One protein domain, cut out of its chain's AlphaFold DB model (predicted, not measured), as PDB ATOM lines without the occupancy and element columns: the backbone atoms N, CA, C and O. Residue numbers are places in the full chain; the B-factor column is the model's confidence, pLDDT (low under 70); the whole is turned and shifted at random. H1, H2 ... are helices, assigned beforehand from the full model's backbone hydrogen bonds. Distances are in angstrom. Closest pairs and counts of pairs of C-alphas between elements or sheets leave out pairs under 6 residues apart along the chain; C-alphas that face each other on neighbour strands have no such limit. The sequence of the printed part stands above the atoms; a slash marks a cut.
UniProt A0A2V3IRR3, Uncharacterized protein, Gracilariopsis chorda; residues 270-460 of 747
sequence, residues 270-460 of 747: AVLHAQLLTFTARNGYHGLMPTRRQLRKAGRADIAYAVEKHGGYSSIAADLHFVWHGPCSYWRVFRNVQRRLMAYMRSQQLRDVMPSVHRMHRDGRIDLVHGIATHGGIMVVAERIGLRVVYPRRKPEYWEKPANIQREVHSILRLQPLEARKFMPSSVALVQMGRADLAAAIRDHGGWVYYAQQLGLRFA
ATOM      1  N   ALA A 270      25.666 -47.705  12.382       89.44
ATOM      2  CA  ALA A 270      26.537 -48.852  12.106       89.44
ATOM      3  C   ALA A 270      26.038 -49.668  10.901       89.44
ATOM      4  O   ALA A 270      26.814 -50.073  10.029       89.44
ATOM      5  N   VAL A 271      24.719 -49.833  10.792       91.25
ATOM      6  CA  VAL A 271      24.073 -50.492   9.650       91.25
ATOM      7  C   VAL A 271      24.285 -49.692   8.362       91.25
ATOM      8  O   VAL A 271      24.573 -50.270   7.308       91.25
ATOM      9  N   LEU A 272      24.183 -48.361   8.429       93.94
ATOM     10  CA  LEU A 272      24.489 -47.491   7.296       93.94
ATOM     11  C   LEU A 272      25.957 -47.632   6.865       93.94
ATOM     12  O   LEU A 272      26.224 -47.807   5.674       93.94
ATOM     13  N   HIS A 273      26.886 -47.604   7.820       93.50
ATOM     14  CA  HIS A 273      28.325 -47.740   7.591       93.50
ATOM     15  C   HIS A 273      28.662 -49.062   6.893       93.50
ATOM     16  O   HIS A 273      29.296 -49.060   5.836       93.50
ATOM     17  N   ALA A 274      28.152 -50.186   7.404       90.62
ATOM     18  CA  ALA A 274      28.361 -51.505   6.807       90.62
ATOM     19  C   ALA A 274      27.809 -51.594   5.373       90.62
ATOM     20  O   ALA A 274      28.451 -52.136   4.467       90.62
ATOM     21  N   GLN A 275      26.621 -51.028   5.134       92.75
ATOM     22  CA  GLN A 275      26.002 -51.012   3.805       92.75
ATOM     23  C   GLN A 275      26.769 -50.131   2.815       92.75
ATOM     24  O   GLN A 275      26.894 -50.510   1.648       92.75
ATOM     25  N   LEU A 276      27.295 -48.988   3.262       92.31
ATOM     26  CA  LEU A 276      28.150 -48.119   2.453       92.31
ATOM     27  C   LEU A 276      29.473 -48.794   2.110       92.31
ATOM     28  O   LEU A 276      29.812 -48.826   0.932       92.31
ATOM     29  N   LEU A 277      30.161 -49.402   3.081       91.19
ATOM     30  CA  LEU A 277      31.405 -50.147   2.851       91.19
ATOM     31  C   LEU A 277      31.205 -51.284   1.840       91.19
ATOM     32  O   LEU A 277      31.958 -51.416   0.871       91.19
ATOM     33  N   THR A 278      30.123 -52.050   2.003       90.94
ATOM     34  CA  THR A 278      29.737 -53.116   1.067       90.94
ATOM     35  C   THR A 278      29.459 -52.558  -0.331       90.94
ATOM     36  O   THR A 278      29.875 -53.130  -1.339       90.94
ATOM     37  N   PHE A 279      28.754 -51.425  -0.414       91.06
ATOM     38  CA  PHE A 279      28.466 -50.766  -1.683       91.06
ATOM     39  C   PHE A 279      29.745 -50.272  -2.366       91.06
ATOM     40  O   PHE A 279      29.919 -50.505  -3.562       91.06
ATOM     41  N   THR A 280      30.644 -49.621  -1.624       87.38
ATOM     42  CA  THR A 280      31.909 -49.109  -2.156       87.38
ATOM     43  C   THR A 280      32.817 -50.232  -2.632       87.38
ATOM     44  O   THR A 280      33.382 -50.110  -3.715       87.38
ATOM     45  N   ALA A 281      32.885 -51.350  -1.900       80.62
ATOM     46  CA  ALA A 281      33.677 -52.514  -2.290       80.62
ATOM     47  C   ALA A 281      33.162 -53.152  -3.589       80.62
ATOM     48  O   ALA A 281      33.942 -53.453  -4.484       80.62
ATOM     49  N   ARG A 282      31.838 -53.294  -3.741       83.12
ATOM     50  CA  ARG A 282      31.233 -53.895  -4.944       83.12
ATOM     51  C   ARG A 282      31.316 -53.019  -6.192       83.12
ATOM     52  O   ARG A 282      31.305 -53.545  -7.296       83.12
ATOM     53  N   ASN A 283      31.345 -51.698  -6.030       74.75
ATOM     54  CA  ASN A 283      31.297 -50.751  -7.148       74.75
ATOM     55  C   ASN A 283      32.648 -50.062  -7.424       74.75
ATOM     56  O   ASN A 283      32.700 -49.152  -8.248       74.75
ATOM     57  N   GLY A 284      33.725 -50.473  -6.743       73.56
ATOM     58  CA  GLY A 284      35.075 -49.946  -6.957       73.56
ATOM     59  C   GLY A 284      35.301 -48.524  -6.428       73.56
ATOM     60  O   GLY A 284      36.160 -47.810  -6.937       73.56
ATOM     61  N   TYR A 285      34.547 -48.093  -5.412       74.62
ATOM     62  CA  TYR A 285      34.686 -46.774  -4.774       74.62
ATOM     63  C   TYR A 285      35.509 -46.844  -3.476       74.62
ATOM     64  O   TYR A 285      35.130 -46.253  -2.465       74.62
ATOM     65  N   HIS A 286      36.605 -47.604  -3.460       72.19
ATOM     66  CA  HIS A 286      37.408 -47.809  -2.249       72.19
ATOM     67  C   HIS A 286      37.913 -46.476  -1.675       72.19
ATOM     68  O   HIS A 286      38.613 -45.729  -2.356       72.19
ATOM     69  N   GLY A 287      37.527 -46.168  -0.433       73.94
ATOM     70  CA  GLY A 287      37.914 -44.931   0.254       73.94
ATOM     71  C   GLY A 287      37.276 -43.650  -0.302       73.94
ATOM     72  O   GLY A 287      37.662 -42.558   0.107       73.94
ATOM     73  N   LEU A 288      36.309 -43.747  -1.221       80.50
ATOM     74  CA  LEU A 288      35.618 -42.601  -1.818       80.50
ATOM     75  C   LEU A 288      34.146 -42.599  -1.412       80.50
ATOM     76  O   LEU A 288      33.455 -43.606  -1.561       80.50
ATOM     77  N   MET A 289      33.636 -41.449  -0.969       89.00
ATOM     78  CA  MET A 289      32.221 -41.327  -0.614       89.00
ATOM     79  C   MET A 289      31.357 -41.269  -1.887       89.00
ATOM     80  O   MET A 289      31.469 -40.296  -2.646       89.00
ATOM     81  N   PRO A 290      30.456 -42.243  -2.132       85.44
ATOM     82  CA  PRO A 290      29.601 -42.233  -3.312       85.44
ATOM     83  C   PRO A 290      28.695 -41.002  -3.345       85.44
ATOM     84  O   PRO A 290      28.109 -40.595  -2.341       85.44
ATOM     85  N   THR A 291      28.518 -40.417  -4.526       84.38
ATOM     86  CA  THR A 291      27.592 -39.296  -4.712       84.38
ATOM     87  C   THR A 291      26.136 -39.764  -4.676       84.38
ATOM     88  O   THR A 291      25.800 -40.882  -5.077       84.38
ATOM     89  N   ARG A 292      25.221 -38.854  -4.312       85.69
ATOM     90  CA  ARG A 292      23.767 -39.101  -4.350       85.69
ATOM     91  C   ARG A 292      23.287 -39.646  -5.699       85.69
ATOM     92  O   ARG A 292      22.408 -40.504  -5.749       85.69
ATOM     93  N   ARG A 293      23.858 -39.152  -6.804       80.81
ATOM     94  CA  ARG A 293      23.516 -39.597  -8.164       80.81
ATOM     95  C   ARG A 293      23.988 -41.029  -8.423       80.81
ATOM     96  O   ARG A 293      23.222 -41.795  -8.996       80.81
ATOM     97  N   GLN A 294      25.198 -41.388  -7.992       83.00
ATOM     98  CA  GLN A 294      25.727 -42.751  -8.127       83.00
ATOM     99  C   GLN A 294      24.887 -43.756  -7.332       83.00
ATOM    100  O   GLN A 294      24.484 -44.773  -7.891       83.00
ATOM    101  N   LEU A 295      24.535 -43.431  -6.082       88.75
ATOM    102  CA  LEU A 295      23.663 -44.274  -5.254       88.75
ATOM    103  C   LEU A 295      22.290 -44.484  -5.907       88.75
ATOM    104  O   LEU A 295      21.832 -45.616  -6.034       88.75
ATOM    105  N   ARG A 296      21.657 -43.414  -6.406       86.81
ATOM    106  CA  ARG A 296      20.366 -43.516  -7.110       86.81
ATOM    107  C   ARG A 296      20.450 -44.317  -8.408       86.81
ATOM    108  O   ARG A 296      19.562 -45.121  -8.664       86.81
ATOM    109  N   LYS A 297      21.499 -44.116  -9.214       79.25
ATOM    110  CA  LYS A 297      21.704 -44.858 -10.471       79.25
ATOM    111  C   LYS A 297      21.883 -46.356 -10.214       79.25
ATOM    112  O   LYS A 297      21.385 -47.158 -10.989       79.25
ATOM    113  N   ALA A 298      22.518 -46.721  -9.103       79.12
ATOM    114  CA  ALA A 298      22.658 -48.107  -8.664       79.12
ATOM    115  C   ALA A 298      21.392 -48.679  -7.984       79.12
ATOM    116  O   ALA A 298      21.457 -49.729  -7.352       79.12
ATOM    117  N   GLY A 299      20.254 -47.975  -8.039       84.88
ATOM    118  CA  GLY A 299      19.008 -48.387  -7.384       84.88
ATOM    119  C   GLY A 299      19.030 -48.279  -5.855       84.88
ATOM    120  O   GLY A 299      18.069 -48.664  -5.197       84.88
ATOM    121  N   ARG A 300      20.097 -47.723  -5.269       91.50
ATOM    122  CA  ARG A 300      20.304 -47.595  -3.819       91.50
ATOM    123  C   ARG A 300      19.915 -46.215  -3.292       91.50
ATOM    124  O   ARG A 300      20.684 -45.520  -2.626       91.50
ATOM    125  N   ALA A 301      18.698 -45.785  -3.625       86.75
ATOM    126  CA  ALA A 301      18.138 -44.535  -3.108       86.75
ATOM    127  C   ALA A 301      17.891 -44.582  -1.584       86.75
ATOM    128  O   ALA A 301      17.882 -43.536  -0.938       86.75
ATOM    129  N   ASP A 302      17.744 -45.791  -1.033       89.88
ATOM    130  CA  ASP A 302      17.661 -46.105   0.396       89.88
ATOM    131  C   ASP A 302      18.898 -45.612   1.165       89.88
ATOM    132  O   ASP A 302      18.761 -44.838   2.111       89.88
ATOM    133  N   ILE A 303      20.103 -45.972   0.703       93.00
ATOM    134  CA  ILE A 303      21.368 -45.516   1.299       93.00
ATOM    135  C   ILE A 303      21.468 -43.993   1.205       93.00
ATOM    136  O   ILE A 303      21.816 -43.331   2.176       93.00
ATOM    137  N   ALA A 304      21.134 -43.423   0.044       90.62
ATOM    138  CA  ALA A 304      21.228 -41.982  -0.167       90.62
ATOM    139  C   ALA A 304      20.362 -41.183   0.819       90.62
ATOM    140  O   ALA A 304      20.778 -40.115   1.262       90.62
ATOM    141  N   TYR A 305      19.173 -41.695   1.146       90.25
ATOM    142  CA  TYR A 305      18.284 -41.101   2.140       90.25
ATOM    143  C   TYR A 305      18.806 -41.298   3.568       90.25
ATOM    144  O   TYR A 305      18.799 -40.358   4.358       90.25
ATOM    145  N   ALA A 306      19.313 -42.491   3.890       92.50
ATOM    146  CA  ALA A 306      19.897 -42.772   5.198       92.50
ATOM    147  C   ALA A 306      21.110 -41.871   5.498       92.50
ATOM    148  O   ALA A 306      21.192 -41.315   6.588       92.50
ATOM    149  N   VAL A 307      21.988 -41.636   4.517       92.00
ATOM    150  CA  VAL A 307      23.103 -40.678   4.646       92.00
ATOM    151  C   VAL A 307      22.602 -39.271   4.968       92.00
ATOM    152  O   VAL A 307      23.175 -38.597   5.814       92.00
ATOM    153  N   GLU A 308      21.532 -38.812   4.314       89.00
ATOM    154  CA  GLU A 308      20.946 -37.490   4.585       89.00
ATOM    155  C   GLU A 308      20.341 -37.400   5.991       89.00
ATOM    156  O   GLU A 308      20.443 -36.351   6.623       89.00
ATOM    157  N   LYS A 309      19.763 -38.496   6.499       90.06
ATOM    158  CA  LYS A 309      19.210 -38.574   7.858       90.06
ATOM    159  C   LYS A 309      20.301 -38.510   8.938       90.06
ATOM    160  O   LYS A 309      20.082 -37.887   9.969       90.06
ATOM    161  N   HIS A 310      21.467 -39.108   8.691       88.50
ATOM    162  CA  HIS A 310      22.587 -39.200   9.642       88.50
ATOM    163  C   HIS A 310      23.634 -38.080   9.483       88.50
ATOM    164  O   HIS A 310      24.833 -38.321   9.526       88.50
ATOM    165  N   GLY A 311      23.201 -36.837   9.250       82.69
ATOM    166  CA  GLY A 311      24.113 -35.679   9.200       82.69
ATOM    167  C   GLY A 311      24.756 -35.399   7.834       82.69
ATOM    168  O   GLY A 311      25.515 -34.439   7.679       82.69
ATOM    169  N   GLY A 312      24.409 -36.170   6.801       87.38
ATOM    170  CA  GLY A 312      24.791 -35.908   5.416       87.38
ATOM    171  C   GLY A 312      26.147 -36.487   5.001       87.38
ATOM    172  O   GLY A 312      26.908 -37.048   5.784       87.38
ATOM    173  N   TYR A 313      26.463 -36.334   3.710       86.19
ATOM    174  CA  TYR A 313      27.602 -37.012   3.078       86.19
ATOM    175  C   TYR A 313      28.967 -36.599   3.642       86.19
ATOM    176  O   TYR A 313      29.892 -37.397   3.586       86.19
ATOM    177  N   SER A 314      29.101 -35.375   4.164       80.44
ATOM    178  CA  SER A 314      30.357 -34.913   4.766       80.44
ATOM    179  C   SER A 314      30.644 -35.591   6.098       80.44
ATOM    180  O   SER A 314      31.791 -35.947   6.340       80.44
ATOM    181  N   SER A 315      29.621 -35.732   6.951       84.38
ATOM    182  CA  SER A 315      29.762 -36.306   8.294       84.38
ATOM    183  C   SER A 315      30.108 -37.783   8.184       84.38
ATOM    184  O   SER A 315      31.181 -38.197   8.593       84.38
ATOM    185  N   ILE A 316      29.277 -38.534   7.456       90.75
ATOM    186  CA  ILE A 316      29.475 -39.972   7.247       90.75
ATOM    187  C   ILE A 316      30.809 -40.276   6.555       90.75
ATOM    188  O   ILE A 316      31.437 -41.294   6.826       90.75
ATOM    189  N   ALA A 317      31.269 -39.402   5.655       87.62
ATOM    190  CA  ALA A 317      32.579 -39.580   5.045       87.62
ATOM    191  C   ALA A 317      33.730 -39.333   6.024       87.62
ATOM    192  O   ALA A 317      34.727 -40.040   5.945       87.62
ATOM    193  N   ALA A 318      33.608 -38.367   6.939       80.19
ATOM    194  CA  ALA A 318      34.598 -38.177   7.995       80.19
ATOM    195  C   ALA A 318      34.644 -39.401   8.923       80.19
ATOM    196  O   ALA A 318      35.734 -39.908   9.184       80.19
ATOM    197  N   ASP A 319      33.475 -39.918   9.309       86.94
ATOM    198  CA  ASP A 319      33.330 -41.078  10.198       86.94
ATOM    199  C   ASP A 319      33.907 -42.364   9.584       86.94
ATOM    200  O   ASP A 319      34.504 -43.183  10.277       86.94
ATOM    201  N   LEU A 320      33.768 -42.537   8.265       86.88
ATOM    202  CA  LEU A 320      34.308 -43.681   7.518       86.88
ATOM    203  C   LEU A 320      35.715 -43.442   6.948       86.88
ATOM    204  O   LEU A 320      36.221 -44.285   6.205       86.88
ATOM    205  N   HIS A 321      36.330 -42.290   7.231       83.12
ATOM    206  CA  HIS A 321      37.581 -41.840   6.608       83.12
ATOM    207  C   HIS A 321      37.559 -41.879   5.065       83.12
ATOM    208  O   HIS A 321      38.580 -42.076   4.403       83.12
ATOM    209  N   PHE A 322      36.386 -41.677   4.470       83.81
ATOM    210  CA  PHE A 322      36.213 -41.563   3.030       83.81
ATOM    211  C   PHE A 322      36.538 -40.154   2.538       83.81
ATOM    212  O   PHE A 322      36.193 -39.137   3.145       83.81
ATOM    213  N   VAL A 323      37.126 -40.075   1.348       76.25
ATOM    214  CA  VAL A 323      37.311 -38.804   0.655       76.25
ATOM    215  C   VAL A 323      35.961 -38.358   0.099       76.25
ATOM    216  O   VAL A 323      35.430 -38.929  -0.855       76.25
ATOM    217  N   TRP A 324      35.394 -37.312   0.698       75.62
ATOM    218  CA  TRP A 324      34.198 -36.659   0.180       75.62
ATOM    219  C   TRP A 324      34.553 -35.515  -0.759       75.62
ATOM    220  O   TRP A 324      35.232 -34.553  -0.390       75.62
ATOM    221  N   HIS A 325      34.037 -35.604  -1.981       65.75
ATOM    222  CA  HIS A 325      34.245 -34.599  -3.013       65.75
ATOM    223  C   HIS A 325      33.403 -33.334  -2.791       65.75
ATOM    224  O   HIS A 325      33.623 -32.359  -3.480       65.75
ATOM    225  N   GLY A 326      32.456 -33.285  -1.853       65.00
ATOM    226  CA  GLY A 326      31.569 -32.125  -1.704       65.00
ATOM    227  C   GLY A 326      30.490 -32.029  -2.803       65.00
ATOM    228  O   GLY A 326      30.590 -32.669  -3.853       65.00
ATOM    229  N   PRO A 327      29.410 -31.259  -2.588       66.62
ATOM    230  CA  PRO A 327      28.385 -31.024  -3.607       66.62
ATOM    231  C   PRO A 327      28.944 -30.187  -4.770       66.62
ATOM    232  O   PRO A 327      29.874 -29.412  -4.585       66.62
ATOM    233  N   CYS A 328      28.337 -30.235  -5.965       61.28
ATOM    234  CA  CYS A 328      28.764 -29.374  -7.085       61.28
ATOM    235  C   CYS A 328      28.787 -27.875  -6.714       61.28
ATOM    236  O   CYS A 328      29.585 -27.118  -7.252       61.28
ATOM    237  N   SER A 329      27.944 -27.437  -5.769       70.00
ATOM    238  CA  SER A 329      27.957 -26.073  -5.224       70.00
ATOM    239  C   SER A 329      29.229 -25.731  -4.438       70.00
ATOM    240  O   SER A 329      29.638 -24.575  -4.454       70.00
ATOM    241  N   TYR A 330      29.879 -26.709  -3.800       74.75
ATOM    242  CA  TYR A 330      31.159 -26.525  -3.109       74.75
ATOM    243  C   TYR A 330      32.274 -26.160  -4.096       74.75
ATOM    244  O   TYR A 330      33.045 -25.238  -3.828       74.75
ATOM    245  N   TRP A 331      32.307 -26.819  -5.260       80.81
ATOM    246  CA  TRP A 331      33.285 -26.561  -6.326       80.81
ATOM    247  C   TRP A 331      33.008 -25.318  -7.157       80.81
ATOM    248  O   TRP A 331      33.905 -24.885  -7.861       80.81
ATOM    249  N   ARG A 332      31.811 -24.720  -7.081       77.38
ATOM    250  CA  ARG A 332      31.530 -23.423  -7.725       77.38
ATOM    251  C   ARG A 332      32.241 -22.253  -7.042       77.38
ATOM    252  O   ARG A 332      32.319 -21.168  -7.613       77.38
ATOM    253  N   VAL A 333      32.708 -22.440  -5.808       82.88
ATOM    254  CA  VAL A 333      33.438 -21.417  -5.059       82.88
ATOM    255  C   VAL A 333      34.932 -21.607  -5.296       82.88
ATOM    256  O   VAL A 333      35.543 -22.522  -4.746       82.88
ATOM    257  N   PHE A 334      35.537 -20.686  -6.049       88.00
ATOM    258  CA  PHE A 334      36.948 -20.769  -6.443       88.00
ATOM    259  C   PHE A 334      37.904 -20.943  -5.252       88.00
ATOM    260  O   PHE A 334      38.826 -21.752  -5.301       88.00
ATOM    261  N   ARG A 335      37.625 -20.267  -4.128       88.12
ATOM    262  CA  ARG A 335      38.417 -20.365  -2.889       88.12
ATOM    263  C   ARG A 335      38.528 -21.802  -2.363       88.12
ATOM    264  O   ARG A 335      39.549 -22.165  -1.785       88.12
ATOM    265  N   ASN A 336      37.508 -22.636  -2.570       85.56
ATOM    266  CA  ASN A 336      37.542 -24.043  -2.166       85.56
ATOM    267  C   ASN A 336      38.457 -24.872  -3.072       85.56
ATOM    268  O   ASN A 336      39.185 -25.730  -2.571       85.56
ATOM    269  N   VAL A 337      38.451 -24.582  -4.377       88.75
ATOM    270  CA  VAL A 337      39.341 -25.212  -5.363       88.75
ATOM    271  C   VAL A 337      40.785 -24.840  -5.055       88.75
ATOM    272  O   VAL A 337      41.606 -25.729  -4.861       88.75
ATOM    273  N   GLN A 338      41.064 -23.545  -4.882       91.44
ATOM    274  CA  GLN A 338      42.383 -23.037  -4.509       91.44
ATOM    275  C   GLN A 338      42.891 -23.671  -3.207       91.44
ATOM    276  O   GLN A 338      44.003 -24.192  -3.175       91.44
ATOM    277  N   ARG A 339      42.073 -23.705  -2.142       87.56
ATOM    278  CA  ARG A 339      42.455 -24.302  -0.848       87.56
ATOM    279  C   ARG A 339      42.812 -25.784  -0.985       87.56
ATOM    280  O   ARG A 339      43.840 -26.219  -0.470       87.56
ATOM    281  N   ARG A 340      41.966 -26.564  -1.667       87.69
ATOM    282  CA  ARG A 340      42.174 -28.011  -1.848       87.69
ATOM    283  C   ARG A 340      43.373 -28.305  -2.750       87.69
ATOM    284  O   ARG A 340      44.103 -29.253  -2.468       87.69
ATOM    285  N   LEU A 341      43.569 -27.506  -3.796       90.19
ATOM    286  CA  LEU A 341      44.687 -27.636  -4.725       90.19
ATOM    287  C   LEU A 341      46.012 -27.311  -4.031       90.19
ATOM    288  O   LEU A 341      46.934 -28.113  -4.092       90.19
ATOM    289  N   MET A 342      46.073 -26.209  -3.281       89.12
ATOM    290  CA  MET A 342      47.247 -25.832  -2.483       89.12
ATOM    291  C   MET A 342      47.594 -26.885  -1.427       89.12
ATOM    292  O   MET A 342      48.760 -27.236  -1.264       89.12
ATOM    293  N   ALA A 343      46.595 -27.442  -0.735       83.50
ATOM    294  CA  ALA A 343      46.818 -28.526   0.222       83.50
ATOM    295  C   ALA A 343      47.402 -29.779  -0.456       83.50
ATOM    296  O   ALA A 343      48.343 -30.383   0.058       83.50
ATOM    297  N   TYR A 344      46.889 -30.139  -1.635       88.81
ATOM    298  CA  TYR A 344      47.431 -31.240  -2.429       88.81
ATOM    299  C   TYR A 344      48.864 -30.958  -2.902       88.81
ATOM    300  O   TYR A 344      49.732 -31.810  -2.740       88.81
ATOM    301  N   MET A 345      49.150 -29.753  -3.393       92.06
ATOM    302  CA  MET A 345      50.499 -29.363  -3.813       92.06
ATOM    303  C   MET A 345      51.515 -29.455  -2.673       92.06
ATOM    304  O   MET A 345      52.584 -30.029  -2.873       92.06
ATOM    305  N   ARG A 346      51.157 -28.999  -1.462       87.56
ATOM    306  CA  ARG A 346      51.997 -29.170  -0.263       87.56
ATOM    307  C   ARG A 346      52.260 -30.643   0.039       87.56
ATOM    308  O   ARG A 346      53.406 -31.010   0.271       87.56
ATOM    309  N   SER A 347      51.228 -31.489  -0.025       84.38
ATOM    310  CA  SER A 347      51.378 -32.934   0.214       84.38
ATOM    311  C   SER A 347      52.262 -33.637  -0.823       84.38
ATOM    312  O   SER A 347      52.896 -34.635  -0.513       84.38
ATOM    313  N   GLN A 348      52.329 -33.099  -2.044       85.06
ATOM    314  CA  GLN A 348      53.123 -33.630  -3.156       85.06
ATOM    315  C   GLN A 348      54.478 -32.928  -3.328       85.06
ATOM    316  O   GLN A 348      55.167 -33.187  -4.314       85.06
ATOM    317  N   GLN A 349      54.833 -32.016  -2.413       86.75
ATOM    318  CA  GLN A 349      56.042 -31.185  -2.473       86.75
ATOM    319  C   GLN A 349      56.199 -30.422  -3.805       86.75
ATOM    320  O   GLN A 349      57.304 -30.140  -4.264       86.75
ATOM    321  N   LEU A 350      55.077 -30.066  -4.435       86.12
ATOM    322  CA  LEU A 350      55.046 -29.265  -5.651       86.12
ATOM    323  C   LEU A 350      55.126 -27.781  -5.285       86.12
ATOM    324  O   LEU A 350      54.212 -27.255  -4.649       86.12
ATOM    325  N   ARG A 351      56.202 -27.108  -5.703       83.56
ATOM    326  CA  ARG A 351      56.369 -25.655  -5.552       83.56
ATOM    327  C   ARG A 351      56.031 -24.955  -6.857       83.56
ATOM    328  O   ARG A 351      56.607 -25.296  -7.886       83.56
ATOM    329  N   ASP A 352      55.069 -24.036  -6.799       85.31
ATOM    330  CA  ASP A 352      54.706 -23.080  -7.859       85.31
ATOM    331  C   ASP A 352      54.430 -23.681  -9.247       85.31
ATOM    332  O   ASP A 352      54.412 -22.979 -10.256       85.31
ATOM    333  N   VAL A 353      54.186 -24.993  -9.318       87.69
ATOM    334  CA  VAL A 353      53.909 -25.727 -10.554       87.69
ATOM    335  C   VAL A 353      52.532 -26.362 -10.466       87.69
ATOM    336  O   VAL A 353      52.246 -27.131  -9.546       87.69
ATOM    337  N   MET A 354      51.693 -26.074 -11.460       88.62
ATOM    338  CA  MET A 354      50.362 -26.656 -11.572       88.62
ATOM    339  C   MET A 354      50.469 -28.178 -11.766       88.62
ATOM    340  O   MET A 354      51.088 -28.626 -12.737       88.62
ATOM    341  N   PRO A 355      49.870 -29.001 -10.886       87.81
ATOM    342  CA  PRO A 355      49.867 -30.448 -11.056       87.81
ATOM    343  C   PRO A 355      49.124 -30.850 -12.330       87.81
ATOM    344  O   PRO A 355      48.049 -30.327 -12.611       87.81
ATOM    345  N   SER A 356      49.646 -31.823 -13.081       81.81
ATOM    346  CA  SER A 356      48.957 -32.314 -14.278       81.81
ATOM    347  C   SER A 356      47.694 -33.105 -13.923       81.81
ATOM    348  O   SER A 356      47.629 -33.788 -12.897       81.81
ATOM    349  N   VAL A 357      46.697 -33.073 -14.815       74.69
ATOM    350  CA  VAL A 357      45.448 -33.848 -14.674       74.69
ATOM    351  C   VAL A 357      45.741 -35.337 -14.483       74.69
ATOM    352  O   VAL A 357      45.160 -35.980 -13.613       74.69
ATOM    353  N   HIS A 358      46.694 -35.878 -15.244       69.75
ATOM    354  CA  HIS A 358      47.096 -37.278 -15.137       69.75
ATOM    355  C   HIS A 358      47.657 -37.626 -13.748       69.75
ATOM    356  O   HIS A 358      47.340 -38.686 -13.212       69.75
ATOM    357  N   ARG A 359      48.452 -36.731 -13.145       80.69
ATOM    358  CA  ARG A 359      48.977 -36.926 -11.789       80.69
ATOM    359  C   ARG A 359      47.857 -36.910 -10.753       80.69
ATOM    360  O   ARG A 359      47.744 -37.846  -9.976       80.69
ATOM    361  N   MET A 360      46.980 -35.906 -10.811       82.50
ATOM    362  CA  MET A 360      45.828 -35.822  -9.908       82.50
ATOM    363  C   MET A 360      44.934 -37.063 -10.009       82.50
ATOM    364  O   MET A 360      44.491 -37.575  -8.989       82.50
ATOM    365  N   HIS A 361      44.718 -37.599 -11.213       68.94
ATOM    366  CA  HIS A 361      43.989 -38.856 -11.392       68.94
ATOM    367  C   HIS A 361      44.697 -40.065 -10.778       68.94
ATOM    368  O   HIS A 361      44.042 -40.861 -10.109       68.94
ATOM    369  N   ARG A 362      46.009 -40.210 -11.004       70.44
ATOM    370  CA  ARG A 362      46.816 -41.297 -10.427       70.44
ATOM    371  C   ARG A 362      46.739 -41.299  -8.903       70.44
ATOM    372  O   ARG A 362      46.604 -42.357  -8.304       70.44
ATOM    373  N   ASP A 363      46.741 -40.112  -8.310       72.69
ATOM    374  CA  ASP A 363      46.693 -39.923  -6.862       72.69
ATOM    375  C   ASP A 363      45.251 -39.968  -6.308       72.69
ATOM    376  O   ASP A 363      45.002 -39.581  -5.167       72.69
ATOM    377  N   GLY A 364      44.265 -40.374  -7.121       70.31
ATOM    378  CA  GLY A 364      42.855 -40.466  -6.725       70.31
ATOM    379  C   GLY A 364      42.159 -39.114  -6.508       70.31
ATOM    380  O   GLY A 364      41.002 -39.065  -6.091       70.31
ATOM    381  N   ARG A 365      42.820 -37.997  -6.832       81.06
ATOM    382  CA  ARG A 365      42.323 -36.620  -6.671       81.06
ATOM    383  C   ARG A 365      41.454 -36.159  -7.838       81.06
ATOM    384  O   ARG A 365      41.620 -35.075  -8.399       81.06
ATOM    385  N   ILE A 366      40.481 -36.996  -8.191       71.12
ATOM    386  CA  ILE A 366      39.471 -36.713  -9.225       71.12
ATOM    387  C   ILE A 366      38.606 -35.503  -8.816       71.12
ATOM    388  O   ILE A 366      38.123 -34.754  -9.666       71.12
ATOM    389  N   ASP A 367      38.479 -35.266  -7.506       75.50
ATOM    390  CA  ASP A 367      37.833 -34.094  -6.910       75.50
ATOM    391  C   ASP A 367      38.417 -32.777  -7.423       75.50
ATOM    392  O   ASP A 367      37.680 -31.893  -7.861       75.50
ATOM    393  N   LEU A 368      39.747 -32.678  -7.425       83.19
ATOM    394  CA  LEU A 368      40.457 -31.495  -7.890       83.19
ATOM    395  C   LEU A 368      40.283 -31.300  -9.386       83.19
ATOM    396  O   LEU A 368      40.037 -30.178  -9.813       83.19
ATOM    397  N   VAL A 369      40.335 -32.378 -10.171       82.19
ATOM    398  CA  VAL A 369      40.113 -32.313 -11.623       82.19
ATOM    399  C   VAL A 369      38.727 -31.744 -11.927       82.19
ATOM    400  O   VAL A 369      38.598 -30.840 -12.753       82.19
ATOM    401  N   HIS A 370      37.694 -32.202 -11.214       76.00
ATOM    402  CA  HIS A 370      36.335 -31.687 -11.373       76.00
ATOM    403  C   HIS A 370      36.198 -30.222 -10.930       76.00
ATOM    404  O   HIS A 370      35.590 -29.408 -11.633       76.00
ATOM    405  N   GLY A 371      36.789 -29.866  -9.787       80.50
ATOM    406  CA  GLY A 371      36.809 -28.488  -9.297       80.50
ATOM    407  C   GLY A 371      37.505 -27.529 -10.259       80.50
ATOM    408  O   GLY A 371      36.985 -26.458 -10.556       80.50
ATOM    409  N   ILE A 372      38.646 -27.947 -10.805       85.12
ATOM    410  CA  ILE A 372      39.416 -27.192 -11.793       85.12
ATOM    411  C   ILE A 372      38.611 -27.015 -13.086       85.12
ATOM    412  O   ILE A 372      38.499 -25.901 -13.595       85.12
ATOM    413  N   ALA A 373      37.985 -28.085 -13.590       77.00
ATOM    414  CA  ALA A 373      37.137 -28.023 -14.782       77.00
ATOM    415  C   ALA A 373      35.954 -27.052 -14.612       77.00
ATOM    416  O   ALA A 373      35.626 -26.310 -15.533       77.00
ATOM    417  N   THR A 374      35.361 -26.994 -13.413       76.25
ATOM    418  CA  THR A 374      34.254 -26.069 -13.092       76.25
ATOM    419  C   THR A 374      34.659 -24.594 -13.213       76.25
ATOM    420  O   THR A 374      33.806 -23.738 -13.438       76.25
ATOM    421  N   HIS A 375      35.954 -24.290 -13.105       78.06
ATOM    422  CA  HIS A 375      36.505 -22.936 -13.171       78.06
ATOM    423  C   HIS A 375      37.276 -22.642 -14.466       78.06
ATOM    424  O   HIS A 375      38.170 -21.802 -14.467       78.06
ATOM    425  N   GLY A 376      36.918 -23.302 -15.572       69.00
ATOM    426  CA  GLY A 376      37.514 -23.032 -16.887       69.00
ATOM    427  C   GLY A 376      38.748 -23.878 -17.202       69.00
ATOM    428  O   GLY A 376      39.401 -23.658 -18.217       69.00
ATOM    429  N   GLY A 377      39.050 -24.877 -16.370       77.31
ATOM    430  CA  GLY A 377      40.130 -25.825 -16.615       77.31
ATOM    431  C   GLY A 377      41.467 -25.400 -16.018       77.31
ATOM    432  O   GLY A 377      41.604 -24.396 -15.322       77.31
ATOM    433  N   ILE A 378      42.474 -26.236 -16.260       81.00
ATOM    434  CA  ILE A 378      43.764 -26.181 -15.563       81.00
ATOM    435  C   ILE A 378      44.540 -24.882 -15.841       81.00
ATOM    436  O   ILE A 378      45.202 -24.381 -14.941       81.00
ATOM    437  N   MET A 379      44.405 -24.315 -17.047       72.81
ATOM    438  CA  MET A 379      45.067 -23.073 -17.463       72.81
ATOM    439  C   MET A 379      44.531 -21.867 -16.697       72.81
ATOM    440  O   MET A 379      45.293 -21.185 -16.022       72.81
ATOM    441  N   VAL A 380      43.211 -21.669 -16.741       77.88
ATOM    442  CA  VAL A 380      42.530 -20.541 -16.089       77.88
ATOM    443  C   VAL A 380      42.751 -20.581 -14.579       77.88
ATOM    444  O   VAL A 380      43.005 -19.561 -13.944       77.88
ATOM    445  N   VAL A 381      42.685 -21.775 -13.985       86.19
ATOM    446  CA  VAL A 381      42.923 -21.941 -12.548       86.19
ATOM    447  C   VAL A 381      44.386 -21.689 -12.189       86.19
ATOM    448  O   VAL A 381      44.640 -21.063 -11.167       86.19
ATOM    449  N   ALA A 382      45.341 -22.145 -13.001       87.06
ATOM    450  CA  ALA A 382      46.756 -21.911 -12.743       87.06
ATOM    451  C   ALA A 382      47.116 -20.427 -12.835       87.06
ATOM    452  O   ALA A 382      47.721 -19.904 -11.905       87.06
ATOM    453  N   GLU A 383      46.674 -19.740 -13.889       83.75
ATOM    454  CA  GLU A 383      46.854 -18.295 -14.060       83.75
ATOM    455  C   GLU A 383      46.278 -17.524 -12.870       83.75
ATOM    456  O   GLU A 383      46.970 -16.733 -12.234       83.75
ATOM    457  N   ARG A 384      45.043 -17.848 -12.476       88.88
ATOM    458  CA  ARG A 384      44.356 -17.182 -11.365       88.88
ATOM    459  C   ARG A 384      45.010 -17.401  -9.997       88.88
ATOM    460  O   ARG A 384      44.747 -16.639  -9.072       88.88
ATOM    461  N   ILE A 385      45.811 -18.454  -9.841       90.62
ATOM    462  CA  ILE A 385      46.544 -18.759  -8.602       90.62
ATOM    463  C   ILE A 385      48.015 -18.310  -8.699       90.62
ATOM    464  O   ILE A 385      48.695 -18.261  -7.678       90.62
ATOM    465  N   GLY A 386      48.507 -17.960  -9.891       88.69
ATOM    466  CA  GLY A 386      49.921 -17.662 -10.133       88.69
ATOM    467  C   GLY A 386      50.807 -18.911 -10.224       88.69
ATOM    468  O   GLY A 386      51.986 -18.859  -9.894       88.69
ATOM    469  N   LEU A 387      50.252 -20.056 -10.633       88.56
ATOM    470  CA  LEU A 387      50.997 -21.307 -10.790       88.56
ATOM    471  C   LEU A 387      51.556 -21.444 -12.207       88.56
ATOM    472  O   LEU A 387      50.848 -21.251 -13.196       88.56
ATOM    473  N   ARG A 388      52.808 -21.896 -12.324       83.44
ATOM    474  CA  ARG A 388      53.418 -22.219 -13.616       83.44
ATOM    475  C   ARG A 388      52.843 -23.524 -14.154       83.44
ATOM    476  O   ARG A 388      52.982 -24.582 -13.536       83.44
ATOM    477  N   VAL A 389      52.244 -23.486 -15.338       75.88
ATOM    478  CA  VAL A 389      51.775 -24.704 -16.004       75.88
ATOM    479  C   VAL A 389      52.924 -25.335 -16.779       75.88
ATOM    480  O   VAL A 389      53.349 -24.826 -17.813       75.88
ATOM    481  N   VAL A 390      53.436 -26.458 -16.276       65.94
ATOM    482  CA  VAL A 390      54.447 -27.255 -16.975       65.94
ATOM    483  C   VAL A 390      53.739 -28.411 -17.668       65.94
ATOM    484  O   VAL A 390      53.487 -29.453 -17.064       65.94
ATOM    485  N   TYR A 391      53.417 -28.240 -18.949       60.19
ATOM    486  CA  TYR A 391      53.189 -29.402 -19.802       60.19
ATOM    487  C   TYR A 391      54.537 -29.845 -20.353       60.19
ATOM    488  O   TYR A 391      55.276 -28.998 -20.862       60.19
ATOM    489  N   PRO A 392      54.874 -31.141 -20.314       54.81
ATOM    490  CA  PRO A 392      55.962 -31.638 -21.134       54.81
ATOM    491  C   PRO A 392      55.543 -31.458 -22.599       54.81
ATOM    492  O   PRO A 392      54.851 -32.309 -23.154       54.81
ATOM    493  N   ARG A 393      55.909 -30.325 -23.219       56.47
ATOM    494  CA  ARG A 393      55.764 -30.137 -24.664       56.47
ATOM    495  C   ARG A 393      56.559 -31.255 -25.319       56.47
ATOM    496  O   ARG A 393      57.783 -31.310 -25.204       56.47
ATOM    497  N   ARG A 394      55.855 -32.190 -25.949       74.56
ATOM    498  CA  ARG A 394      56.501 -33.198 -26.783       74.56
ATOM    499  C   ARG A 394      57.135 -32.469 -27.963       74.56
ATOM    500  O   ARG A 394      56.536 -31.528 -28.487       74.56
ATOM    501  N   LYS A 395      58.348 -32.871 -28.342       76.38
ATOM    502  CA  LYS A 395      59.010 -32.296 -29.515       76.38
ATOM    503  C   LYS A 395      58.155 -32.551 -30.772       76.38
ATOM    504  O   LYS A 395      57.424 -33.545 -30.777       76.38
ATOM    505  N   PRO A 396      58.208 -31.696 -31.807       71.94
ATOM    506  CA  PRO A 396      57.395 -31.857 -33.015       71.94
ATOM    507  C   PRO A 396      57.498 -33.256 -33.642       71.94
ATOM    508  O   PRO A 396      56.474 -33.836 -33.997       71.94
ATOM    509  N   GLU A 397      58.691 -33.858 -33.638       84.00
ATOM    510  CA  GLU A 397      58.960 -35.182 -34.222       84.00
ATOM    511  C   GLU A 397      58.224 -36.317 -33.484       84.00
ATOM    512  O   GLU A 397      58.031 -37.416 -34.005       84.00
ATOM    513  N   TYR A 398      57.782 -36.073 -32.245       86.31
ATOM    514  CA  TYR A 398      56.951 -37.021 -31.507       86.31
ATOM    515  C   TYR A 398      55.566 -37.172 -32.146       86.31
ATOM    516  O   TYR A 398      55.023 -38.277 -32.145       86.31
ATOM    517  N   TRP A 399      55.000 -36.083 -32.675       87.50
ATOM    518  CA  TRP A 399      53.646 -36.052 -33.234       87.50
ATOM    519  C   TRP A 399      53.574 -36.541 -34.676       87.50
ATOM    520  O   TRP A 399      52.520 -37.006 -35.096       87.50
ATOM    521  N   GLU A 400      54.700 -36.546 -35.389       84.06
ATOM    522  CA  GLU A 400      54.796 -37.090 -36.748       84.06
ATOM    523  C   GLU A 400      54.462 -38.586 -36.819       84.06
ATOM    524  O   GLU A 400      54.055 -39.080 -37.866       84.06
ATOM    525  N   LYS A 401      54.595 -39.318 -35.704       88.75
ATOM    526  CA  LYS A 401      54.266 -40.746 -35.621       88.75
ATOM    527  C   LYS A 401      52.796 -40.933 -35.216       88.75
ATOM    528  O   LYS A 401      52.472 -40.707 -34.044       88.75
ATOM    529  N   PRO A 402      51.917 -41.467 -36.091       86.19
ATOM    530  CA  PRO A 402      50.495 -41.654 -35.776       86.19
ATOM    531  C   PRO A 402      50.251 -42.511 -34.525       86.19
ATOM    532  O   PRO A 402      49.349 -42.235 -33.734       86.19
ATOM    533  N   ALA A 403      51.114 -43.502 -34.276       87.31
ATOM    534  CA  ALA A 403      51.058 -44.358 -33.089       87.31
ATOM    535  C   ALA A 403      51.197 -43.579 -31.764       87.31
ATOM    536  O   ALA A 403      50.622 -43.966 -30.743       87.31
ATOM    537  N   ASN A 404      51.939 -42.467 -31.756       89.12
ATOM    538  CA  ASN A 404      52.078 -41.629 -30.566       89.12
ATOM    539  C   ASN A 404      50.798 -40.832 -30.301       89.12
ATOM    540  O   ASN A 404      50.358 -40.763 -29.154       89.12
ATOM    541  N   ILE A 405      50.156 -40.309 -31.348       88.69
ATOM    542  CA  ILE A 405      48.851 -39.645 -31.237       88.69
ATOM    543  C   ILE A 405      47.804 -40.638 -30.719       88.69
ATOM    544  O   ILE A 405      47.120 -40.349 -29.739       88.69
ATOM    545  N   GLN A 406      47.749 -41.846 -31.287       90.19
ATOM    546  CA  GLN A 406      46.863 -42.922 -30.829       90.19
ATOM    547  C   GLN A 406      47.076 -43.264 -29.348       90.19
ATOM    548  O   GLN A 406      46.116 -43.321 -28.575       90.19
ATOM    549  N   ARG A 407      48.335 -43.439 -28.923       85.19
ATOM    550  CA  ARG A 407      48.685 -43.726 -27.524       85.19
ATOM    551  C   ARG A 407      48.211 -42.616 -26.587       85.19
ATOM    552  O   ARG A 407      47.657 -42.904 -25.526       85.19
ATOM    553  N   GLU A 408      48.420 -41.363 -26.970       87.88
ATOM    554  CA  GLU A 408      48.029 -40.200 -26.173       87.88
ATOM    555  C   GLU A 408      46.500 -40.061 -26.097       87.88
ATOM    556  O   GLU A 408      45.971 -39.874 -25.001       87.88
ATOM    557  N   VAL A 409      45.769 -40.278 -27.197       87.00
ATOM    558  CA  VAL A 409      44.293 -40.317 -27.195       87.00
ATOM    559  C   VAL A 409      43.779 -41.446 -26.298       87.00
ATOM    560  O   VAL A 409      42.934 -41.213 -25.432       87.00
ATOM    561  N   HIS A 410      44.330 -42.656 -26.413       84.56
ATOM    562  CA  HIS A 410      43.989 -43.767 -25.523       84.56
ATOM    563  C   HIS A 410      44.289 -43.469 -24.053       84.56
ATOM    564  O   HIS A 410      43.514 -43.862 -23.180       84.56
ATOM    565  N   SER A 411      45.389 -42.769 -23.758       78.25
ATOM    566  CA  SER A 411      45.715 -42.375 -22.386       78.25
ATOM    567  C   SER A 411      44.626 -41.483 -21.786       78.25
ATOM    568  O   SER A 411      44.233 -41.696 -20.643       78.25
ATOM    569  N   ILE A 412      44.070 -40.558 -22.577       80.19
ATOM    570  CA  ILE A 412      42.989 -39.667 -22.148       80.19
ATOM    571  C   ILE A 412      41.688 -40.443 -21.968       80.19
ATOM    572  O   ILE A 412      41.007 -40.267 -20.961       80.19
ATOM    573  N   LEU A 413      41.360 -41.351 -22.889       80.50
ATOM    574  CA  LEU A 413      40.146 -42.163 -22.794       80.50
ATOM    575  C   LEU A 413      40.134 -43.055 -21.553       80.50
ATOM    576  O   LEU A 413      39.097 -43.183 -20.910       80.50
ATOM    577  N   ARG A 414      41.276 -43.623 -21.144       74.62
ATOM    578  CA  ARG A 414      41.353 -44.406 -19.895       74.62
ATOM    579  C   ARG A 414      40.945 -43.593 -18.664       74.62
ATOM    580  O   ARG A 414      40.381 -44.165 -17.732       74.62
ATOM    581  N   LEU A 415      41.194 -42.284 -18.682       67.25
ATOM    582  CA  LEU A 415      40.851 -41.364 -17.593       67.25
ATOM    583  C   LEU A 415      39.370 -40.958 -17.598       67.25
ATOM    584  O   LEU A 415      38.880 -40.434 -16.600       67.25
ATOM    585  N   GLN A 416      38.647 -41.215 -18.690       69.56
ATOM    586  CA  GLN A 416      37.224 -40.915 -18.807       69.56
ATOM    587  C   GLN A 416      36.344 -42.037 -18.215       69.56
ATOM    588  O   GLN A 416      36.752 -43.210 -18.200       69.56
ATOM    589  N   PRO A 417      35.113 -41.711 -17.759       66.38
ATOM    590  CA  PRO A 417      34.109 -42.705 -17.377       66.38
ATOM    591  C   PRO A 417      33.890 -43.745 -18.485       66.38
ATOM    592  O   PRO A 417      33.956 -43.398 -19.661       66.38
ATOM    593  N   LEU A 418      33.572 -44.997 -18.126       69.38
ATOM    594  CA  LEU A 418      33.401 -46.121 -19.073       69.38
ATOM    595  C   LEU A 418      32.497 -45.789 -20.274       69.38
ATOM    596  O   LEU A 418      32.776 -46.201 -21.395       69.38
ATOM    597  N   GLU A 419      31.448 -45.003 -20.040       69.19
ATOM    598  CA  GLU A 419      30.490 -44.543 -21.054       69.19
ATOM    599  C   GLU A 419      31.138 -43.600 -22.081       69.19
ATOM    600  O   GLU A 419      30.859 -43.701 -23.271       69.19
ATOM    601  N   ALA A 420      32.053 -42.735 -21.636       67.69
ATOM    602  CA  ALA A 420      32.764 -41.762 -22.462       67.69
ATOM    603  C   ALA A 420      33.955 -42.369 -23.231       67.69
ATOM    604  O   ALA A 420      34.423 -41.775 -24.196       67.69
ATOM    605  N   ARG A 421      34.422 -43.574 -22.862       80.38
ATOM    606  CA  ARG A 421      35.566 -44.245 -23.521       80.38
ATOM    607  C   ARG A 421      35.304 -44.647 -24.966       80.38
ATOM    608  O   ARG A 421      36.248 -44.850 -25.717       80.38
ATOM    609  N   LYS A 422      34.030 -44.783 -25.337       84.62
ATOM    610  CA  LYS A 422      33.596 -45.124 -26.696       84.62
ATOM    611  C   LYS A 422      33.561 -43.906 -27.618       84.62
ATOM    612  O   LYS A 422      33.275 -44.072 -28.800       84.62
ATOM    613  N   PHE A 423      33.803 -42.706 -27.084       84.06
ATOM    614  CA  PHE A 423      33.648 -41.462 -27.817       84.06
ATOM    615  C   PHE A 423      34.976 -40.732 -28.026       84.06
ATOM    616  O   PHE A 423      35.794 -40.631 -27.116       84.06
ATOM    617  N   MET A 424      35.171 -40.189 -29.225       86.56
ATOM    618  CA  MET A 424      36.318 -39.370 -29.588       86.56
ATOM    619  C   MET A 424      36.257 -38.031 -28.830       86.56
ATOM    620  O   MET A 424      35.241 -37.330 -28.925       86.56
ATOM    621  N   PRO A 425      37.317 -37.637 -28.097       83.31
ATOM    622  CA  PRO A 425      37.365 -36.343 -27.425       83.31
ATOM    623  C   PRO A 425      37.338 -35.193 -28.439       83.31
ATOM    624  O   PRO A 425      38.090 -35.198 -29.417       83.31
ATOM    625  N   SER A 426      36.499 -34.182 -28.202       80.12
ATOM    626  CA  SER A 426      36.471 -32.982 -29.044       80.12
ATOM    627  C   SER A 426      37.723 -32.121 -28.841       80.12
ATOM    628  O   SER A 426      38.381 -32.198 -27.801       80.12
ATOM    629  N   SER A 427      38.034 -31.259 -29.816       72.00
ATOM    630  CA  SER A 427      39.132 -30.283 -29.704       72.00
ATOM    631  C   SER A 427      38.999 -29.430 -28.436       72.00
ATOM    632  O   SER A 427      39.931 -29.340 -27.640       72.00
ATOM    633  N   VAL A 428      37.794 -28.913 -28.174       67.44
ATOM    634  CA  VAL A 428      37.486 -28.131 -26.967       67.44
ATOM    635  C   VAL A 428      37.730 -28.944 -25.696       67.44
ATOM    636  O   VAL A 428      38.346 -28.440 -24.760       67.44
ATOM    637  N   ALA A 429      37.305 -30.211 -25.661       72.31
ATOM    638  CA  ALA A 429      37.516 -31.073 -24.501       72.31
ATOM    639  C   ALA A 429      39.012 -31.302 -24.231       72.31
ATOM    640  O   ALA A 429      39.446 -31.216 -23.084       72.31
ATOM    641  N   LEU A 430      39.816 -31.532 -25.273       77.06
ATOM    642  CA  LEU A 430      41.268 -31.678 -25.139       77.06
ATOM    643  C   LEU A 430      41.930 -30.383 -24.659       77.06
ATOM    644  O   LEU A 430      42.752 -30.428 -23.745       77.06
ATOM    645  N   VAL A 431      41.540 -29.229 -25.203       68.94
ATOM    646  CA  VAL A 431      42.049 -27.916 -24.773       68.94
ATOM    647  C   VAL A 431      41.699 -27.641 -23.308       68.94
ATOM    648  O   VAL A 431      42.576 -27.258 -22.534       68.94
ATOM    649  N   GLN A 432      40.464 -27.920 -22.881       60.81
ATOM    650  CA  GLN A 432      40.037 -27.785 -21.480       60.81
ATOM    651  C   GLN A 432      40.798 -28.724 -20.531       60.81
ATOM    652  O   GLN A 432      41.050 -28.376 -19.376       60.81
ATOM    653  N   MET A 433      41.212 -29.896 -21.022       65.19
ATOM    654  CA  MET A 433      42.089 -30.831 -20.307       65.19
ATOM    655  C   MET A 433      43.571 -30.417 -20.327       65.19
ATOM    656  O   MET A 433      44.407 -31.128 -19.770       65.19
ATOM    657  N   GLY A 434      43.912 -29.289 -20.959       66.62
ATOM    658  CA  GLY A 434      45.290 -28.812 -21.091       66.62
ATOM    659  C   GLY A 434      46.101 -29.525 -22.176       66.62
ATOM    660  O   GLY A 434      47.320 -29.422 -22.205       66.62
ATOM    661  N   ARG A 435      45.441 -30.268 -23.069       78.00
ATOM    662  CA  ARG A 435      46.048 -31.063 -24.148       78.00
ATOM    663  C   ARG A 435      45.847 -30.420 -25.517       78.00
ATOM    664  O   ARG A 435      45.472 -31.075 -26.489       78.00
ATOM    665  N   ALA A 436      46.088 -29.111 -25.588       71.44
ATOM    666  CA  ALA A 436      46.049 -28.360 -26.844       71.44
ATOM    667  C   ALA A 436      47.124 -28.841 -27.839       71.44
ATOM    668  O   ALA A 436      46.910 -28.783 -29.045       71.44
ATOM    669  N   ASP A 437      48.242 -29.370 -27.330       80.44
ATOM    670  CA  ASP A 437      49.294 -30.031 -28.106       80.44
ATOM    671  C   ASP A 437      48.755 -31.239 -28.882       80.44
ATOM    672  O   ASP A 437      48.959 -31.346 -30.087       80.44
ATOM    673  N   LEU A 438      48.001 -32.107 -28.207       85.88
ATOM    674  CA  LEU A 438      47.380 -33.275 -28.815       85.88
ATOM    675  C   LEU A 438      46.255 -32.879 -29.772       85.88
ATOM    676  O   LEU A 438      46.120 -33.489 -30.825       85.88
ATOM    677  N   ALA A 439      45.461 -31.858 -29.437       81.25
ATOM    678  CA  ALA A 439      44.443 -31.340 -30.349       81.25
ATOM    679  C   ALA A 439      45.080 -30.820 -31.651       81.25
ATOM    680  O   ALA A 439      44.633 -31.171 -32.739       81.25
ATOM    681  N   ALA A 440      46.167 -30.047 -31.551       77.25
ATOM    682  CA  ALA A 440      46.926 -29.601 -32.715       77.25
ATOM    683  C   ALA A 440      47.526 -30.785 -33.489       77.25
ATOM    684  O   ALA A 440      47.395 -30.831 -34.705       77.25
ATOM    685  N   ALA A 441      48.096 -31.777 -32.800       84.88
ATOM    686  CA  ALA A 441      48.654 -32.966 -33.439       84.88
ATOM    687  C   ALA A 441      47.594 -33.790 -34.190       84.88
ATOM    688  O   ALA A 441      47.823 -34.197 -35.323       84.88
ATOM    689  N   ILE A 442      46.408 -33.994 -33.605       84.94
ATOM    690  CA  ILE A 442      45.286 -34.672 -34.273       84.94
ATOM    691  C   ILE A 442      44.865 -33.889 -35.515       84.94
ATOM    692  O   ILE A 442      44.667 -34.492 -36.565       84.94
ATOM    693  N   ARG A 443      44.748 -32.558 -35.415       83.69
ATOM    694  CA  ARG A 443      44.408 -31.689 -36.549       83.69
ATOM    695  C   ARG A 443      45.428 -31.801 -37.680       83.69
ATOM    696  O   ARG A 443      45.041 -31.932 -38.834       83.69
ATOM    697  N   ASP A 444      46.706 -31.725 -37.329       75.25
ATOM    698  CA  ASP A 444      47.798 -31.563 -38.282       75.25
ATOM    699  C   ASP A 444      48.236 -32.915 -38.893       75.25
ATOM    700  O   ASP A 444      48.794 -32.930 -39.988       75.25
ATOM    701  N   HIS A 445      47.930 -34.051 -38.247       76.44
ATOM    702  CA  HIS A 445      48.362 -35.396 -38.667       76.44
ATOM    703  C   HIS A 445      47.203 -36.385 -38.893       76.44
ATOM    704  O   HIS A 445      47.224 -37.494 -38.361       76.44
ATOM    705  N   GLY A 446      46.193 -36.006 -39.683       75.31
ATOM    706  CA  GLY A 446      45.136 -36.913 -40.174       75.31
ATOM    707  C   GLY A 446      43.705 -36.490 -39.824       75.31
ATOM    708  O   GLY A 446      42.753 -36.919 -40.470       75.31
ATOM    709  N   GLY A 447      43.534 -35.604 -38.845       75.38
ATOM    710  CA  GLY A 447      42.235 -35.084 -38.429       75.38
ATOM    711  C   GLY A 447      41.472 -36.001 -37.469       75.38
ATOM    712  O   GLY A 447      41.798 -37.169 -37.253       75.38
ATOM    713  N   TRP A 448      40.408 -35.463 -36.865       83.12
ATOM    714  CA  TRP A 448      39.620 -36.177 -35.850       83.12
ATOM    715  C   TRP A 448      38.928 -37.428 -36.391       83.12
ATOM    716  O   TRP A 448      38.846 -38.423 -35.675       83.12
ATOM    717  N   VAL A 449      38.433 -37.389 -37.632       73.69
ATOM    718  CA  VAL A 449      37.715 -38.514 -38.259       73.69
ATOM    719  C   VAL A 449      38.640 -39.708 -38.463       73.69
ATOM    720  O   VAL A 449      38.277 -40.824 -38.098       73.69
ATOM    721  N   TYR A 450      39.857 -39.462 -38.949       79.38
ATOM    722  CA  TYR A 450      40.866 -40.497 -39.153       79.38
ATOM    723  C   TYR A 450      41.189 -41.243 -37.853       79.38
ATOM    724  O   TYR A 450      41.056 -42.466 -37.785       79.38
ATOM    725  N   TYR A 451      41.535 -40.518 -36.783       84.62
ATOM    726  CA  TYR A 451      41.858 -41.158 -35.504       84.62
ATOM    727  C   TYR A 451      40.640 -41.776 -34.818       84.62
ATOM    728  O   TYR A 451      40.792 -42.779 -34.127       84.62
ATOM    729  N   ALA A 452      39.437 -41.230 -35.016       82.88
ATOM    730  CA  ALA A 452      38.219 -41.849 -34.506       82.88
ATOM    731  C   ALA A 452      37.989 -43.230 -35.142       82.88
ATOM    732  O   ALA A 452      37.766 -44.198 -34.420       82.88
ATOM    733  N   GLN A 453      38.125 -43.345 -36.468       79.69
ATOM    734  CA  GLN A 453      37.988 -44.617 -37.184       79.69
ATOM    735  C   GLN A 453      39.067 -45.624 -36.774       79.69
ATOM    736  O   GLN A 453      38.743 -46.751 -36.410       79.69
ATOM    737  N   GLN A 454      40.334 -45.198 -36.757       80.12
ATOM    738  CA  GLN A 454      41.468 -46.054 -36.389       80.12
ATOM    739  C   GLN A 454      41.364 -46.608 -34.962       80.12
ATOM    740  O   GLN A 454      41.789 -47.727 -34.695       80.12
ATOM    741  N   LEU A 455      40.794 -45.834 -34.038       84.25
ATOM    742  CA  LEU A 455      40.657 -46.218 -32.632       84.25
ATOM    743  C   LEU A 455      39.292 -46.845 -32.300       84.25
ATOM    744  O   LEU A 455      39.037 -47.143 -31.132       84.25
ATOM    745  N   GLY A 456      38.401 -47.016 -33.284       86.56
ATOM    746  CA  GLY A 456      37.046 -47.540 -33.073       86.56
ATOM    747  C   GLY A 456      36.150 -46.635 -32.214       86.56
ATOM    748  O   GLY A 456      35.264 -47.117 -31.506       86.56
ATOM    749  N   LEU A 457      36.393 -45.324 -32.234       84.81
ATOM    750  CA  LEU A 457      35.693 -44.327 -31.427       84.81
ATOM    751  C   LEU A 457      34.564 -43.667 -32.221       84.81
ATOM    752  O   LEU A 457      34.696 -43.368 -33.405       84.81
ATOM    753  N   ARG A 458      33.449 -43.384 -31.547       79.19
ATOM    754  CA  ARG A 458      32.301 -42.651 -32.102       79.19
ATOM    755  C   ARG A 458      32.408 -41.166 -31.779       79.19
ATOM    756  O   ARG A 458      33.008 -40.796 -30.781       79.19
ATOM    757  N   PHE A 459      31.795 -40.282 -32.549       71.44
ATOM    758  CA  PHE A 459      31.676 -38.889 -32.112       71.44
ATOM    759  C   PHE A 459      30.604 -38.765 -31.021       71.44
ATOM    760  O   PHE A 459      29.581 -39.440 -31.080       71.44
ATOM    761  N   ALA A 460      30.869 -37.957 -29.987       53.62
ATOM    762  CA  ALA A 460      29.944 -37.749 -28.863       53.62
ATOM    763  C   ALA A 460      28.710 -36.913 -29.238       53.62
ATOM    764  O   ALA A 460      27.745 -36.864 -28.479       53.62
TER     765      ALA A 460
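Overview. This is residues 270 to 460 of the 747 residues of an uncharacterized protein of Gracilariopsis chorda (UniProt A0A2V3IRR3). The model is a string of three small helical lobes set one after another along its longest axis, the middle lobe offset from the line of the other two. In each lobe a long helix, H1, H6 or H11, packs on the second helix of a short helical hairpin, H2 and H3, H7 and H8 or H12 and H13, and a last short helix, H4, H9 or H14, stands about perpendicular to that second helix; a very short helix, H5 or H10, comes before the long one in the second and third lobes. The printed part has 191 residues with 14 named helices, H1 to H14 in order along the chain, and no named strand; its class is all helix. It is only just compact, close to loose, with a radius of gyration of the C-alphas of 19.0 A, and spans 58 by 39 by 24 A.

Along the chain. The longest helices have 14 residues each. H1, residues 270 to 283, is 19.9 A long from C-alpha 270 at (26.537, -48.852, 12.106) to C-alpha 283. H6, residues 334 to 347, is 20.0 A long and begins with C-alpha 334 at (36.948, -20.769, -6.443). H11, residues 402 to 415, is 20.6 A long. H3, residues 301 to 309, and H8, residues 366 to 374, are each 12.5 A long, and H13, residues 436 to 444, is 12.0 A. The shorter helices are H2, residues 292 to 297; H4, 313 to 319; H5, 328 to 331; H7, 357 to 362; H9, 378 to 385; H10, 396 to 399; H12, 427 to 432; and H14, 447 to 454, which ends with C-alpha 454 at (41.468, -46.054, -36.389).

Arrangement. H6 touches H8, the hub, with residues 337 to 341 alone; the closest C-alphas, of Val 337 and Gly 371, are 5.7 A apart, and the two run opposite ways at a steep tilt of 36 degrees, only just past shallow. H7 and H8 form a hairpin at a shallow tilt of 19 degrees, closest at the C-alphas of Val 357 and Val 369, 6.3 A apart. H5 and H8 only just touch, with 3 pairs of C-alphas within 8 A, the closest being Trp 331 and Gly 371 at 5.0 A. H9 is close to H8 but not clearly touching, about perpendicular at 80 degrees, with the C-alphas of Ile 372 and Ile 378 closest at 5.8 A. H1 touches H3 with residues 272 to 276 alone, at a steep tilt of 44 degrees, opposite ways; the closest C-alphas are those of Leu 272 and Ala 306, 6.9 A. H2 and H3 form a hairpin, with the C-alphas of Arg 292 and Ala 304 closest at 5.7 A. H4 is close to H3 but not clearly touching, closest at the C-alphas of Val 307 and Tyr 313, 6.0 A. Each of H1 to H4 is apart from each of H5 to H14. H11 touches H13 with residues 405 to 409 alone, at a steep tilt of 43 degrees, opposite ways; the closest C-alphas are those of Ile 405 and Ile 442, 6.8 A. H12 and H13 form a hairpin at 12 degrees, with the C-alphas of Ser 427 and Ala 439 closest at 5.5 A. H10 and H14 are each close to H13 but not clearly touching, with closest C-alphas Trp 399 and Ala 441 at 5.9 A and Ile 442 and Trp 448 at 6.1 A. H8 and H12 are close but not clearly touching, with the C-alphas of Ala 373 and Gln 432 closest at 7.3 A. Every O i to N i+4 pair is within hydrogen-bond range in H1, H2, H3, H4, H6, H7, H8, H9, H12, H13 and H14, and 9 of 10 are in H11; H5 and H10 are too short for such a pair, and in each the one O i to N i+3 pair is within range.

Size, cuts and confidence. The two C-alphas farthest apart, those of Ala 270 and Glu 397, are 58.2 A apart. The printed part has no cut. The link from H11 to H12, with 11 residues, is long; residues 423 to 424 in it pair parallel with residues 458 to 459. The mean pLDDT of the printed part is 81.0, and 23 residues are under 70, among them 325 to 328, 390 to 393, 415 to 420 and 431 to 434.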